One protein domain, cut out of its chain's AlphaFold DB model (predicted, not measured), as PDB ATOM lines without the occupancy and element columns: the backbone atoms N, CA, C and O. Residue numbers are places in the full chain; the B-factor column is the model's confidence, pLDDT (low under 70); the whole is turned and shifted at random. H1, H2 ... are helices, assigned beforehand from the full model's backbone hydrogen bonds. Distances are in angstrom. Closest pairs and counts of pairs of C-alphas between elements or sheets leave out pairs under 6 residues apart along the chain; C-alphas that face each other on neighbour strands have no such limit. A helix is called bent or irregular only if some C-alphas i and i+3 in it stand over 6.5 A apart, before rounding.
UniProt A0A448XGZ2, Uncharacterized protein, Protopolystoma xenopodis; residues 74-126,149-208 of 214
ATOM      1  N   TYR A  74     313.742 403.604 398.831       71.50
ATOM      2  CA  TYR A  74     313.454 402.711 397.719       71.50
ATOM      3  C   TYR A  74     313.209 401.262 398.163       71.50
ATOM      4  O   TYR A  74     312.292 400.608 397.670       71.50
ATOM      5  N   LEU A  75     314.000 400.754 399.113       71.12
ATOM      6  CA  LEU A  75     313.878 399.383 399.605       71.12
ATOM      7  C   LEU A  75     312.575 399.199 400.383       71.12
ATOM      8  O   LEU A  75     311.894 398.201 400.184       71.12
ATOM      9  N   GLU A  76     312.217 400.172 401.223       77.06
ATOM     10  CA  GLU A  76     310.965 400.160 401.983       77.06
ATOM     11  C   GLU A  76     309.752 400.183 401.048       77.06
ATOM     12  O   GLU A  76     308.831 399.383 401.207       77.06
ATOM     13  N   GLN A  77     309.793 401.012 400.003       81.50
ATOM     14  CA  GLN A  77     308.730 401.104 399.006       81.50
ATOM     15  C   GLN A  77     308.582 399.811 398.186       81.50
ATOM     16  O   GLN A  77     307.461 399.359 397.932       81.50
ATOM     17  N   LEU A  78     309.700 399.173 397.824       77.69
ATOM     18  CA  LEU A  78     309.703 397.885 397.125       77.69
ATOM     19  C   LEU A  78     309.103 396.773 398.001       77.69
ATOM     20  O   LEU A  78     308.319 395.952 397.525       77.69
ATOM     21  N   LEU A  79     309.422 396.788 399.295       75.06
ATOM     22  CA  LEU A  79     308.913 395.848 400.294       75.06
ATOM     23  C   LEU A  79     307.408 396.012 400.517       75.06
ATOM     24  O   LEU A  79     306.668 395.028 400.534       75.06
ATOM     25  N   LEU A  80     306.948 397.256 400.651       81.06
ATOM     26  CA  LEU A  80     305.536 397.584 400.833       81.06
ATOM     27  C   LEU A  80     304.717 397.166 399.607       81.06
ATOM     28  O   LEU A  80     303.642 396.577 399.743       81.06
ATOM     29  N   SER A  81     305.268 397.388 398.409       82.69
ATOM     30  CA  SER A  81     304.678 396.928 397.152       82.69
ATOM     31  C   SER A  81     304.590 395.402 397.102       82.69
ATOM     32  O   SER A  81     303.495 394.866 396.913       82.69
ATOM     33  N   ALA A  82     305.692 394.694 397.369       77.19
ATOM     34  CA  ALA A  82     305.735 393.233 397.362       77.19
ATOM     35  C   ALA A  82     304.754 392.617 398.373       77.19
ATOM     36  O   ALA A  82     304.010 391.697 398.034       77.19
ATOM     37  N   ASN A  83     304.684 393.167 399.589       78.69
ATOM     38  CA  ASN A  83     303.750 392.706 400.612       78.69
ATOM     39  C   ASN A  83     302.290 392.921 400.183       78.69
ATOM     40  O   ASN A  83     301.450 392.038 400.345       78.69
ATOM     41  N   SER A  84     301.984 394.067 399.566       82.25
ATOM     42  CA  SER A  84     300.635 394.350 399.066       82.25
ATOM     43  C   SER A  84     300.222 393.419 397.920       82.25
ATOM     44  O   SER A  84     299.077 392.965 397.877       82.25
ATOM     45  N   GLN A  85     301.146 393.091 397.011       78.81
ATOM     46  CA  GLN A  85     300.896 392.158 395.912       78.81
ATOM     47  C   GLN A  85     300.678 390.741 396.434       78.81
ATOM     48  O   GLN A  85     299.731 390.073 396.016       78.81
ATOM     49  N   LEU A  86     301.491 390.315 397.400       77.44
ATOM     50  CA  LEU A  86     301.352 389.009 398.024       77.44
ATOM     51  C   LEU A  86     300.023 388.881 398.774       77.44
ATOM     52  O   LEU A  86     299.325 387.882 398.614       77.44
ATOM     53  N   ASN A  87     299.630 389.903 399.534       79.62
ATOM     54  CA  ASN A  87     298.380 389.863 400.285       79.62
ATOM     55  C   ASN A  87     297.167 389.756 399.344       79.62
ATOM     56  O   ASN A  87     296.278 388.930 399.555       79.62
ATOM     57  N   ARG A  88     297.183 390.493 398.224       79.69
ATOM     58  CA  ARG A  88     296.159 390.370 397.169       79.69
ATOM     59  C   ARG A  88     296.148 388.981 396.531       79.69
ATOM     60  O   ARG A  88     295.075 388.460 396.230       79.69
ATOM     61  N   ALA A  89     297.315 388.378 396.304       75.12
ATOM     62  CA  ALA A  89     297.409 387.026 395.757       75.12
ATOM     63  C   ALA A  89     296.821 385.983 396.725       75.12
ATOM     64  O   ALA A  89     296.023 385.137 396.317       75.12
ATOM     65  N   VAL A  90     297.132 386.092 398.020       79.12
ATOM     66  CA  VAL A  90     296.593 385.213 399.071       79.12
ATOM     67  C   VAL A  90     295.076 385.350 399.187       79.12
ATOM     68  O   VAL A  90     294.374 384.336 399.217       79.12
ATOM     69  N   GLU A  91     294.548 386.575 399.194       80.81
ATOM     70  CA  GLU A  91     293.101 386.813 399.241       80.81
ATOM     71  C   GLU A  91     292.380 386.204 398.035       80.81
ATOM     72  O   GLU A  91     291.364 385.527 398.204       80.81
ATOM     73  N   ARG A  92     292.931 386.356 396.823       75.62
ATOM     74  CA  ARG A  92     292.381 385.732 395.606       75.62
ATOM     75  C   ARG A  92     292.401 384.207 395.686       75.62
ATOM     76  O   ARG A  92     291.420 383.566 395.306       75.62
ATOM     77  N   CYS A  93     293.469 383.623 396.228       76.94
ATOM     78  CA  CYS A  93     293.569 382.179 396.428       76.94
ATOM     79  C   CYS A  93     292.516 381.669 397.428       76.94
ATOM     80  O   CYS A  93     291.824 380.681 397.167       76.94
ATOM     81  N   LEU A  94     292.349 382.353 398.564       76.31
ATOM     82  CA  LEU A  94     291.347 382.004 399.575       76.31
ATOM     83  C   LEU A  94     289.921 382.163 399.046       76.31
ATOM     84  O   LEU A  94     289.073 381.300 399.283       76.31
ATOM     85  N   PHE A  95     289.658 383.236 398.303       81.69
ATOM     86  CA  PHE A  95     288.365 383.476 397.678       81.69
ATOM     87  C   PHE A  95     288.029 382.390 396.651       81.69
ATOM     88  O   PHE A  95     286.955 381.789 396.711       81.69
ATOM     89  N   GLY A  96     288.988 382.044 395.786       76.75
ATOM     90  CA  GLY A  96     288.848 380.942 394.837       76.75
ATOM     91  C   GLY A  96     288.562 379.605 395.526       76.75
ATOM     92  O   GLY A  96     287.710 378.847 395.066       76.75
ATOM     93  N   ARG A  97     289.207 379.334 396.668       78.00
ATOM     94  CA  ARG A  97     288.969 378.123 397.471       78.00
ATOM     95  C   ARG A  97     287.559 378.077 398.057       78.00
ATOM     96  O   ARG A  97     286.935 377.019 398.052       78.00
ATOM     97  N   ARG A  98     287.042 379.209 398.544       77.25
ATOM     98  CA  ARG A  98     285.667 379.294 399.070       77.25
ATOM     99  C   ARG A  98     284.633 379.040 397.979       77.25
ATOM    100  O   ARG A  98     283.702 378.280 398.214       77.25
ATOM    101  N   ILE A  99     284.828 379.611 396.790       83.19
ATOM    102  CA  ILE A  99     283.934 379.383 395.646       83.19
ATOM    103  C   ILE A  99     283.979 377.923 395.200       83.19
ATOM    104  O   ILE A  99     282.928 377.339 394.965       83.19
ATOM    105  N   GLN A 100     285.164 377.314 395.116       80.94
ATOM    106  CA  GLN A 100     285.281 375.901 394.742       80.94
ATOM    107  C   GLN A 100     284.602 374.980 395.754       80.94
ATOM    108  O   GLN A 100     283.872 374.078 395.353       80.94
ATOM    109  N   LEU A 101     284.791 375.223 397.056       80.44
ATOM    110  CA  LEU A 101     284.124 374.448 398.098       80.44
ATOM    111  C   LEU A 101     282.602 374.606 398.009       80.44
ATOM    112  O   LEU A 101     281.894 373.606 397.980       80.44
ATOM    113  N   ALA A 102     282.111 375.846 397.894       79.12
ATOM    114  CA  ALA A 102     280.687 376.130 397.739       79.12
ATOM    115  C   ALA A 102     280.107 375.460 396.480       79.12
ATOM    116  O   ALA A 102     279.061 374.815 396.542       79.12
ATOM    117  N   GLY A 103     280.822 375.547 395.356       81.31
ATOM    118  CA  GLY A 103     280.452 374.913 394.094       81.31
ATOM    119  C   GLY A 103     280.392 373.392 394.196       81.31
ATOM    120  O   GLY A 103     279.416 372.797 393.750       81.31
ATOM    121  N   LEU A 104     281.373 372.757 394.843       80.44
ATOM    122  CA  LEU A 104     281.385 371.306 395.041       80.44
ATOM    123  C   LEU A 104     280.252 370.853 395.972       80.44
ATOM    124  O   LEU A 104     279.580 369.865 395.683       80.44
ATOM    125  N   THR A 105     279.989 371.595 397.052       78.94
ATOM    126  CA  THR A 105     278.860 371.295 397.944       78.94
ATOM    127  C   THR A 105     277.518 371.436 397.231       78.94
ATOM    128  O   THR A 105     276.655 370.572 397.376       78.94
ATOM    129  N   LEU A 106     277.354 372.472 396.403       82.44
ATOM    130  CA  LEU A 106     276.137 372.708 395.630       82.44
ATOM    131  C   LEU A 106     275.950 371.641 394.547       82.44
ATOM    132  O   LEU A 106     274.856 371.109 394.400       82.44
ATOM    133  N   LEU A 107     277.016 371.273 393.835       81.44
ATOM    134  CA  LEU A 107     276.979 370.204 392.840       81.44
ATOM    135  C   LEU A 107     276.616 368.859 393.480       81.44
ATOM    136  O   LEU A 107     275.741 368.161 392.977       81.44
ATOM    137  N   SER A 108     277.251 368.510 394.602       78.38
ATOM    138  CA  SER A 108     276.930 367.287 395.345       78.38
ATOM    139  C   SER A 108     275.464 367.264 395.780       78.38
ATOM    140  O   SER A 108     274.823 366.219 395.705       78.38
ATOM    141  N   PHE A 109     274.922 368.406 396.212       80.12
ATOM    142  CA  PHE A 109     273.515 368.531 396.581       80.12
ATOM    143  C   PHE A 109     272.582 368.357 395.373       80.12
ATOM    144  O   PHE A 109     271.605 367.618 395.458       80.12
ATOM    145  N   ILE A 110     272.911 368.961 394.225       82.69
ATOM    146  CA  ILE A 110     272.154 368.786 392.975       82.69
ATOM    147  C   ILE A 110     272.162 367.323 392.528       82.69
ATOM    148  O   ILE A 110     271.107 366.797 392.181       82.69
ATOM    149  N   LEU A 111     273.317 366.652 392.566       80.12
ATOM    150  CA  LEU A 111     273.426 365.236 392.209       80.12
ATOM    151  C   LEU A 111     272.586 364.351 393.136       80.12
ATOM    152  O   LEU A 111     271.912 363.441 392.658       80.12
ATOM    153  N   LEU A 112     272.565 364.649 394.439       80.25
ATOM    154  CA  LEU A 112     271.716 363.943 395.399       80.25
ATOM    155  C   LEU A 112     270.227 364.144 395.089       80.25
ATOM    156  O   LEU A 112     269.470 363.176 395.090       80.25
ATOM    157  N   LEU A 113     269.804 365.376 394.788       80.19
ATOM    158  CA  LEU A 113     268.421 365.665 394.402       80.19
ATOM    159  C   LEU A 113     268.029 364.942 393.113       80.19
ATOM    160  O   LEU A 113     266.957 364.351 393.066       80.19
ATOM    161  N   LEU A 114     268.897 364.952 392.100       81.19
ATOM    162  CA  LEU A 114     268.690 364.238 390.837       81.19
ATOM    163  C   LEU A 114     268.568 362.728 391.046       81.19
ATOM    164  O   LEU A 114     267.685 362.102 390.468       81.19
ATOM    165  N   ALA A 115     269.413 362.143 391.895       78.62
ATOM    166  CA  ALA A 115     269.309 360.731 392.248       78.62
ATOM    167  C   ALA A 115     267.987 360.425 392.975       78.62
ATOM    168  O   ALA A 115     267.338 359.418 392.693       78.62
ATOM    169  N   CYS A 116     267.558 361.316 393.872       76.19
ATOM    170  CA  CYS A 116     266.322 361.160 394.633       76.19
ATOM    171  C   CYS A 116     265.078 361.267 393.731       76.19
ATOM    172  O   CYS A 116     264.198 360.409 393.783       76.19
ATOM    173  N   THR A 117     265.020 362.270 392.846       76.88
ATOM    174  CA  THR A 117     263.907 362.438 391.898       76.88
ATOM    175  C   THR A 117     263.869 361.327 390.856       76.88
ATOM    176  O   THR A 117     262.785 360.838 390.541       76.88
ATOM    177  N   ALA A 118     265.028 360.864 390.376       78.50
ATOM    178  CA  ALA A 118     265.110 359.694 389.507       78.50
ATOM    179  C   ALA A 118     264.546 358.446 390.201       78.50
ATOM    180  O   ALA A 118     263.753 357.731 389.596       78.50
ATOM    181  N   GLY A 119     264.875 358.221 391.479       74.00
ATOM    182  CA  GLY A 119     264.338 357.106 392.266       74.00
ATOM    183  C   GLY A 119     262.813 357.143 392.424       74.00
ATOM    184  O   GLY A 119     262.146 356.128 392.218       74.00
ATOM    185  N   VAL A 120     262.244 358.317 392.721       76.00
ATOM    186  CA  VAL A 120     260.787 358.501 392.879       76.00
ATOM    187  C   VAL A 120     260.037 358.323 391.555       76.00
ATOM    188  O   VAL A 120     258.981 357.683 391.517       76.00
ATOM    189  N   MET A 121     260.586 358.842 390.453       75.06
ATOM    190  CA  MET A 121     260.005 358.641 389.121       75.06
ATOM    191  C   MET A 121     260.042 357.164 388.731       75.06
ATOM    192  O   MET A 121     259.048 356.641 388.233       75.06
ATOM    193  N   LEU A 122     261.139 356.465 389.036       69.62
ATOM    194  CA  LEU A 122     261.264 355.033 388.776       69.62
ATOM    195  C   LEU A 122     260.208 354.211 389.533       69.62
ATOM    196  O   LEU A 122     259.623 353.298 388.959       69.62
ATOM    197  N   GLN A 123     259.923 354.555 390.795       71.69
ATOM    198  CA  GLN A 123     258.860 353.907 391.577       71.69
ATOM    199  C   GLN A 123     257.463 354.186 391.015       71.69
ATOM    200  O   GLN A 123     256.638 353.280 390.965       71.69
ATOM    201  N   SER A 124     257.211 355.413 390.558       72.50
ATOM    202  CA  SER A 124     255.919 355.796 389.971       72.50
ATOM    203  C   SER A 124     255.650 355.087 388.638       72.50
ATOM    204  O   SER A 124     254.520 354.694 388.369       72.50
ATOM    205  N   LEU A 125     256.687 354.879 387.819       64.00
ATOM    206  CA  LEU A 125     256.617 354.119 386.562       64.00
ATOM    207  C   LEU A 125     256.516 352.602 386.774       64.00
ATOM    208  O   LEU A 125     256.023 351.896 385.900       64.00
ATOM    209  N   ALA A 126     256.983 352.098 387.918       62.12
ATOM    210  CA  ALA A 126     256.923 350.682 388.262       62.12
ATOM    211  C   ALA A 126     255.582 350.254 388.879       62.12
ATOM    212  O   ALA A 126     255.437 349.074 389.189       62.12
ATOM    213  N   PHE A 149     267.757 347.553 383.179       73.75
ATOM    214  CA  PHE A 149     269.060 347.740 382.549       73.75
ATOM    215  C   PHE A 149     269.380 349.225 382.316       73.75
ATOM    216  O   PHE A 149     270.444 349.699 382.717       73.75
ATOM    217  N   TYR A 150     268.448 349.991 381.737       76.00
ATOM    218  CA  TYR A 150     268.656 351.423 381.499       76.00
ATOM    219  C   TYR A 150     268.762 352.239 382.791       76.00
ATOM    220  O   TYR A 150     269.623 353.112 382.887       76.00
ATOM    221  N   SER A 151     267.942 351.941 383.803       76.56
ATOM    222  CA  SER A 151     268.054 352.605 385.111       76.56
ATOM    223  C   SER A 151     269.396 352.312 385.789       76.56
ATOM    224  O   SER A 151     270.038 353.238 386.285       76.56
ATOM    225  N   GLY A 152     269.886 351.069 385.718       76.31
ATOM    226  CA  GLY A 152     271.225 350.710 386.190       76.31
ATOM    227  C   GLY A 152     272.338 351.488 385.479       76.31
ATOM    228  O   GLY A 152     273.225 352.034 386.135       76.31
ATOM    229  N   LEU A 153     272.263 351.620 384.149       76.31
ATOM    230  CA  LEU A 153     273.237 352.397 383.374       76.31
ATOM    231  C   LEU A 153     273.239 353.886 383.741       76.31
ATOM    232  O   LEU A 153     274.311 354.480 383.832       76.31
ATOM    233  N   ILE A 154     272.074 354.488 383.995       78.56
ATOM    234  CA  ILE A 154     271.972 355.898 384.410       78.56
ATOM    235  C   ILE A 154     272.611 356.113 385.790       78.56
ATOM    236  O   ILE A 154     273.334 357.092 385.998       78.56
ATOM    237  N   VAL A 155     272.398 355.189 386.731       78.62
ATOM    238  CA  VAL A 155     273.021 355.254 388.063       78.62
ATOM    239  C   VAL A 155     274.544 355.129 387.959       78.62
ATOM    240  O   VAL A 155     275.271 355.914 388.565       78.62
ATOM    241  N   ILE A 156     275.047 354.207 387.137       79.31
ATOM    242  CA  ILE A 156     276.493 354.035 386.935       79.31
ATOM    243  C   ILE A 156     277.100 355.266 386.247       79.31
ATOM    244  O   ILE A 156     278.124 355.779 386.697       79.31
ATOM    245  N   ALA A 157     276.462 355.777 385.191       79.00
ATOM    246  CA  ALA A 157     276.941 356.946 384.456       79.00
ATOM    247  C   ALA A 157     276.964 358.206 385.337       79.00
ATOM    248  O   ALA A 157     277.950 358.944 385.325       79.00
ATOM    249  N   SER A 158     275.924 358.433 386.145       77.69
ATOM    250  CA  SER A 158     275.883 359.560 387.088       77.69
ATOM    251  C   SER A 158     276.939 359.435 388.189       77.69
ATOM    252  O   SER A 158     277.608 360.423 388.500       77.69
ATOM    253  N   GLY A 159     277.174 358.226 388.711       78.00
ATOM    254  CA  GLY A 159     278.265 357.953 389.648       78.00
ATOM    255  C   GLY A 159     279.645 358.228 389.044       78.00
ATOM    256  O   GLY A 159     280.485 358.864 389.682       78.00
ATOM    257  N   PHE A 160     279.867 357.824 387.790       78.31
ATOM    258  CA  PHE A 160     281.133 358.047 387.088       78.31
ATOM    259  C   PHE A 160     281.391 359.533 386.811       78.31
ATOM    260  O   PHE A 160     282.486 360.030 387.068       78.31
ATOM    261  N   ILE A 161     280.373 360.272 386.358       79.81
ATOM    262  CA  ILE A 161     280.460 361.727 386.164       79.81
ATOM    263  C   ILE A 161     280.740 362.426 387.500       79.81
ATOM    264  O   ILE A 161     281.609 363.295 387.567       79.81
ATOM    265  N   GLY A 162     280.063 362.015 388.578       79.44
ATOM    266  CA  GLY A 162     280.318 362.527 389.925       79.44
ATOM    267  C   GLY A 162     281.763 362.298 390.374       79.44
ATOM    268  O   GLY A 162     282.413 363.227 390.853       79.44
ATOM    269  N   ALA A 163     282.300 361.096 390.147       77.38
ATOM    270  CA  ALA A 163     283.689 360.763 390.453       77.38
ATOM    271  C   ALA A 163     284.688 361.582 389.618       77.38
ATOM    272  O   ALA A 163     285.661 362.092 390.169       77.38
ATOM    273  N   LEU A 164     284.439 361.780 388.318       78.06
ATOM    274  CA  LEU A 164     285.293 362.610 387.461       78.06
ATOM    275  C   LEU A 164     285.329 364.065 387.929       78.06
ATOM    276  O   LEU A 164     286.408 364.646 388.065       78.06
ATOM    277  N   ILE A 165     284.164 364.654 388.216       79.62
ATOM    278  CA  ILE A 165     284.098 366.035 388.704       79.62
ATOM    279  C   ILE A 165     284.778 366.147 390.072       79.62
ATOM    280  O   ILE A 165     285.506 367.113 390.319       79.62
ATOM    281  N   PHE A 166     284.607 365.144 390.935       79.50
ATOM    282  CA  PHE A 166     285.318 365.068 392.206       79.50
ATOM    283  C   PHE A 166     286.836 365.040 391.998       79.50
ATOM    284  O   PHE A 166     287.528 365.877 392.568       79.50
ATOM    285  N   CYS A 167     287.363 364.161 391.141       78.56
ATOM    286  CA  CYS A 167     288.798 364.073 390.863       78.56
ATOM    287  C   CYS A 167     289.368 365.385 390.307       78.56
ATOM    288  O   CYS A 167     290.405 365.846 390.784       78.56
ATOM    289  N   LEU A 168     288.684 366.022 389.350       75.81
ATOM    290  CA  LEU A 168     289.129 367.292 388.759       75.81
ATOM    291  C   LEU A 168     289.113 368.434 389.780       75.81
ATOM    292  O   LEU A 168     290.056 369.230 389.855       75.81
ATOM    293  N   THR A 169     288.066 368.500 390.605       79.56
ATOM    294  CA  THR A 169     287.947 369.546 391.625       79.56
ATOM    295  C   THR A 169     288.944 369.322 392.760       79.56
ATOM    296  O   THR A 169     289.590 370.267 393.207       79.56
ATOM    297  N   TRP A 170     289.126 368.074 393.192       80.00
ATOM    298  CA  TRP A 170     290.056 367.706 394.256       80.00
ATOM    299  C   TRP A 170     291.517 367.895 393.836       80.00
ATOM    300  O   TRP A 170     292.302 368.462 394.594       80.00
ATOM    301  N   GLY A 171     291.878 367.515 392.606       74.88
ATOM    302  CA  GLY A 171     293.209 367.772 392.048       74.88
ATOM    303  C   GLY A 171     293.521 369.268 391.981       74.88
ATOM    304  O   GLY A 171     294.568 369.709 392.457       74.88
ATOM    305  N   SER A 172     292.563 370.070 391.504       76.12
ATOM    306  CA  SER A 172     292.682 371.536 391.477       76.12
ATOM    307  C   SER A 172     292.810 372.139 392.880       76.12
ATOM    308  O   SER A 172     293.543 373.108 393.088       76.12
ATOM    309  N   PHE A 173     292.113 371.564 393.862       76.06
ATOM    310  CA  PHE A 173     292.181 371.987 395.256       76.06
ATOM    311  C   PHE A 173     293.558 371.709 395.872       76.06
ATOM    312  O   PHE A 173     294.147 372.604 396.481       76.06
ATOM    313  N   ILE A 174     294.095 370.498 395.683       76.94
ATOM    314  CA  ILE A 174     295.428 370.130 396.180       76.94
ATOM    315  C   ILE A 174     296.500 371.027 395.559       76.94
ATOM    316  O   ILE A 174     297.340 371.544 396.297       76.94
ATOM    317  N   GLY A 175     296.443 371.261 394.242       75.81
ATOM    318  CA  GLY A 175     297.395 372.128 393.541       75.81
ATOM    319  C   GLY A 175     297.460 373.530 394.152       75.81
ATOM    320  O   GLY A 175     298.534 374.008 394.510       75.81
ATOM    321  N   ARG A 176     296.300 374.143 394.417       74.38
ATOM    322  CA  ARG A 176     296.228 375.468 395.061       74.38
ATOM    323  C   ARG A 176     296.682 375.460 396.522       74.38
ATOM    324  O   ARG A 176     297.237 376.444 397.007       74.38
ATOM    325  N   CYS A 177     296.471 374.367 397.258       73.75
ATOM    326  CA  CYS A 177     297.006 374.227 398.615       73.75
ATOM    327  C   CYS A 177     298.538 374.110 398.633       73.75
ATOM    328  O   CYS A 177     299.170 374.650 399.544       73.75
ATOM    329  N   ALA A 178     299.125 373.424 397.650       73.19
ATOM    330  CA  ALA A 178     300.572 373.352 397.484       73.19
ATOM    331  C   ALA A 178     301.150 374.733 397.136       73.19
ATOM    332  O   ALA A 178     302.091 375.176 397.793       73.19
ATOM    333  N   GLU A 179     300.516 375.452 396.206       78.62
ATOM    334  CA  GLU A 179     300.891 376.819 395.829       78.62
ATOM    335  C   GLU A 179     300.850 377.772 397.034       78.62
ATOM    336  O   GLU A 179     301.804 378.503 397.291       78.62
ATOM    337  N   HIS A 180     299.796 377.704 397.855       79.12
ATOM    338  CA  HIS A 180     299.696 378.522 399.065       79.12
ATOM    339  C   HIS A 180     300.828 378.249 400.067       79.12
ATOM    340  O   HIS A 180     301.384 379.183 400.646       79.12
ATOM    341  N   LYS A 181     301.197 376.977 400.274       74.56
ATOM    342  CA  LYS A 181     302.327 376.619 401.149       74.56
ATOM    343  C   LYS A 181     303.659 377.101 400.576       74.56
ATOM    344  O   LYS A 181     304.485 377.602 401.336       74.56
ATOM    345  N   ALA A 182     303.853 376.989 399.262       75.25
ATOM    346  CA  ALA A 182     305.040 377.503 398.585       75.25
ATOM    347  C   ALA A 182     305.153 379.030 398.741       75.25
ATOM    348  O   ALA A 182     306.210 379.530 399.119       75.25
ATOM    349  N   LEU A 183     304.044 379.757 398.564       77.69
ATOM    350  CA  LEU A 183     303.960 381.208 398.773       77.69
ATOM    351  C   LEU A 183     304.276 381.612 400.217       77.69
ATOM    352  O   LEU A 183     305.045 382.545 400.438       77.69
ATOM    353  N   MET A 184     303.735 380.899 401.207       77.56
ATOM    354  CA  MET A 184     304.030 381.171 402.618       77.56
ATOM    355  C   MET A 184     305.499 380.915 402.967       77.56
ATOM    356  O   MET A 184     306.100 381.689 403.713       77.56
ATOM    357  N   ASN A 185     306.098 379.869 402.401       80.19
ATOM    358  CA  ASN A 185     307.515 379.580 402.607       80.19
ATOM    359  C   ASN A 185     308.408 380.643 401.935       80.19
ATOM    360  O   ASN A 185     309.355 381.149 402.540       80.19
ATOM    361  N   ALA A 186     308.057 381.071 400.717       77.31
ATOM    362  CA  ALA A 186     308.731 382.173 400.030       77.31
ATOM    363  C   ALA A 186     308.633 383.487 400.826       77.31
ATOM    364  O   ALA A 186     309.623 384.209 400.962       77.31
ATOM    365  N   TYR A 187     307.470 383.764 401.419       77.06
ATOM    366  CA  TYR A 187     307.263 384.922 402.284       77.06
ATOM    367  C   TYR A 187     308.157 384.893 403.527       77.06
ATOM    368  O   TYR A 187     308.834 385.878 403.823       77.06
ATOM    369  N   GLN A 188     308.218 383.760 404.232       80.50
ATOM    370  CA  GLN A 188     309.095 383.601 405.396       80.50
ATOM    371  C   GLN A 188     310.575 383.756 405.021       80.50
ATOM    372  O   GLN A 188     311.317 384.461 405.706       80.50
ATOM    373  N   SER A 189     310.994 383.174 403.895       80.81
ATOM    374  CA  SER A 189     312.355 383.320 403.365       80.81
ATOM    375  C   SER A 189     312.709 384.783 403.079       80.81
ATOM    376  O   SER A 189     313.781 385.256 403.471       80.81
ATOM    377  N   LEU A 190     311.789 385.539 402.468       79.69
ATOM    378  CA  LEU A 190     311.959 386.975 402.241       79.69
ATOM    379  C   LEU A 190     312.105 387.738 403.557       79.69
ATOM    380  O   LEU A 190     313.036 388.531 403.688       79.69
ATOM    381  N   GLN A 191     311.250 387.472 404.547       80.62
ATOM    382  CA  GLN A 191     311.341 388.139 405.848       80.62
ATOM    383  C   GLN A 191     312.683 387.887 406.547       80.62
ATOM    384  O   GLN A 191     313.291 388.828 407.059       80.62
ATOM    385  N   ILE A 192     313.190 386.652 406.521       83.31
ATOM    386  CA  ILE A 192     314.492 386.310 407.116       83.31
ATOM    387  C   ILE A 192     315.627 387.052 406.400       83.31
ATOM    388  O   ILE A 192     316.491 387.655 407.045       83.31
ATOM    389  N   ARG A 193     315.624 387.056 405.059       80.69
ATOM    390  CA  ARG A 193     316.643 387.767 404.270       80.69
ATOM    391  C   ARG A 193     316.612 389.267 404.542       80.69
ATOM    392  O   ARG A 193     317.668 389.866 404.736       80.69
ATOM    393  N   LEU A 194     315.428 389.856 404.638       78.06
ATOM    394  CA  LEU A 194     315.255 391.270 404.964       78.06
ATOM    395  C   LEU A 194     315.763 391.605 406.366       78.06
ATOM    396  O   LEU A 194     316.530 392.555 406.518       78.06
ATOM    397  N   ALA A 195     315.435 390.788 407.369       78.69
ATOM    398  CA  ALA A 195     315.958 390.952 408.724       78.69
ATOM    399  C   ALA A 195     317.497 390.887 408.750       78.69
ATOM    400  O   ALA A 195     318.148 391.663 409.454       78.69
ATOM    401  N   SER A 196     318.097 390.007 407.938       84.44
ATOM    402  CA  SER A 196     319.555 389.900 407.821       84.44
ATOM    403  C   SER A 196     320.198 391.126 407.157       84.44
ATOM    404  O   SER A 196     321.230 391.605 407.630       84.44
ATOM    405  N   LEU A 197     319.581 391.679 406.103       78.31
ATOM    406  CA  LEU A 197     320.061 392.885 405.419       78.31
ATOM    407  C   LEU A 197     319.953 394.115 406.317       78.31
ATOM    408  O   LEU A 197     320.893 394.904 406.391       78.31
ATOM    409  N   TYR A 198     318.845 394.237 407.045       77.25
ATOM    410  CA  TYR A 198     318.646 395.299 408.020       77.25
ATOM    411  C   TYR A 198     319.726 395.267 409.110       77.25
ATOM    412  O   TYR A 198     320.372 396.280 409.383       77.25
ATOM    413  N   ARG A 199     320.014 394.077 409.658       80.75
ATOM    414  CA  ARG A 199     321.075 393.890 410.658       80.75
ATOM    415  C   ARG A 199     322.464 394.235 410.104       80.75
ATOM    416  O   ARG A 199     323.241 394.902 410.781       80.75
ATOM    417  N   ARG A 200     322.778 393.832 408.864       80.19
ATOM    418  CA  ARG A 200     324.052 394.192 408.207       80.19
ATOM    419  C   ARG A 200     324.203 395.702 408.030       80.19
ATOM    420  O   ARG A 200     325.283 396.231 408.284       80.19
ATOM    421  N   HIS A 201     323.133 396.396 407.643       73.75
ATOM    422  CA  HIS A 201     323.153 397.853 407.520       73.75
ATOM    423  C   HIS A 201     323.407 398.551 408.861       73.75
ATOM    424  O   HIS A 201     324.236 399.458 408.908       73.75
ATOM    425  N   GLN A 202     322.773 398.099 409.949       75.38
ATOM    426  CA  GLN A 202     323.014 398.649 411.289       75.38
ATOM    427  C   GLN A 202     324.473 398.484 411.748       75.38
ATOM    428  O   GLN A 202     325.051 399.411 412.311       75.38
ATOM    429  N   CYS A 203     325.105 397.336 411.478       74.81
ATOM    430  CA  CYS A 203     326.526 397.154 411.789       74.81
ATOM    431  C   CYS A 203     327.428 398.085 410.964       74.81
ATOM    432  O   CYS A 203     328.383 398.642 411.499       74.81
ATOM    433  N   SER A 204     327.125 398.291 409.677       72.19
ATOM    434  CA  SER A 204     327.934 399.163 408.815       72.19
ATOM    435  C   SER A 204     327.890 400.632 409.246       72.19
ATOM    436  O   SER A 204     328.908 401.320 409.165       72.19
ATOM    437  N   THR A 205     326.742 401.134 409.707       70.25
ATOM    438  CA  THR A 205     326.615 402.527 410.163       70.25
ATOM    439  C   THR A 205     327.283 402.761 411.519       70.25
ATOM    440  O   THR A 205     327.873 403.821 411.722       70.25
ATOM    441  N   ALA A 206     327.274 401.767 412.414       66.56
ATOM    442  CA  ALA A 206     327.971 401.831 413.703       66.56
ATOM    443  C   ALA A 206     329.507 401.903 413.562       66.56
ATOM    444  O   ALA A 206     330.179 402.583 414.342       66.56
ATOM    445  N   ILE A 207     330.073 401.236 412.551       69.06
ATOM    446  CA  ILE A 207     331.514 401.296 412.258       69.06
ATOM    447  C   ILE A 207     331.889 402.682 411.709       69.06
ATOM    448  O   ILE A 207     332.846 403.296 412.184       69.06
ATOM    449  N   ASN A 208     331.098 403.220 410.774       64.75
ATOM    450  CA  ASN A 208     331.362 404.533 410.176       64.75
ATOM    451  C   ASN A 208     331.226 405.693 411.180       64.75
ATOM    452  O   ASN A 208     331.973 406.665 411.089       64.75
TER     453      ASN A 208
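What this domain is: This is residues 74 to 126 and 149 to 208 of the 214 residues of an uncharacterized protein of Protopolystoma xenopodis (UniProt A0A448XGZ2). Two very long, nearly straight helices, H1 and then H2, lie side by side and run opposite ways, crossing at a shallow angle to make a thin rod. They meet through residues 90 to 115 of H1 and residues 155 to 180 of H2, and residues 195 to 208, the last part of H2, stick out at one end of the rod. The printed part has 113 residues with two named helices, in the order H1, H2, and no named strand; the class is all helix. The whole is extended, with a radius of gyration of the C-alphas of 25.8 A, and the C-alphas span 94 by 18 by 14 A.

How they stand to each other: Begin with H1, residues 74 to 125, and then take H2, residues 149 to 208. They touch, with 11 pairs of C-alphas within 8 A, and you find the closest pair at Arg 97 and Phe 173, whose C-alphas are 7.3 A apart. H1 touches H2 with residues 90 to 115 alone, and H2 touches H1 with residues 155 to 180 alone. Their lines stand at a shallow tilt of 13 degrees, opposite ways, and their centres are 14.8 A apart. In both H1 and H2, every O i to N i+4 pair is within hydrogen-bond range.

Where its parts are: Find C-alpha 74 at (313.454, 402.711, 397.719); from there H1 runs 75.6 A to C-alpha 125 at (256.617, 354.119, 386.562). H2 begins at C-alpha 149 and runs 88.7 A to C-alpha 208 at (331.362, 404.533, 410.176). Neither helix is bent.

The domain as a whole: Look at Ala 126 and Asn 208 for the two C-alphas farthest apart, 94.5 A. Residues 127 to 148 are not printed, and C-alphas 126 and 149 are 13.7 A apart across this cut. Without residues 195 to 208, which stand free, the body spans 77 by 16 by 14 A. The mean pLDDT of the printed part is 77.3, and it is under 70 at residue 122, residues 125 to 126 and residues 206 to 208.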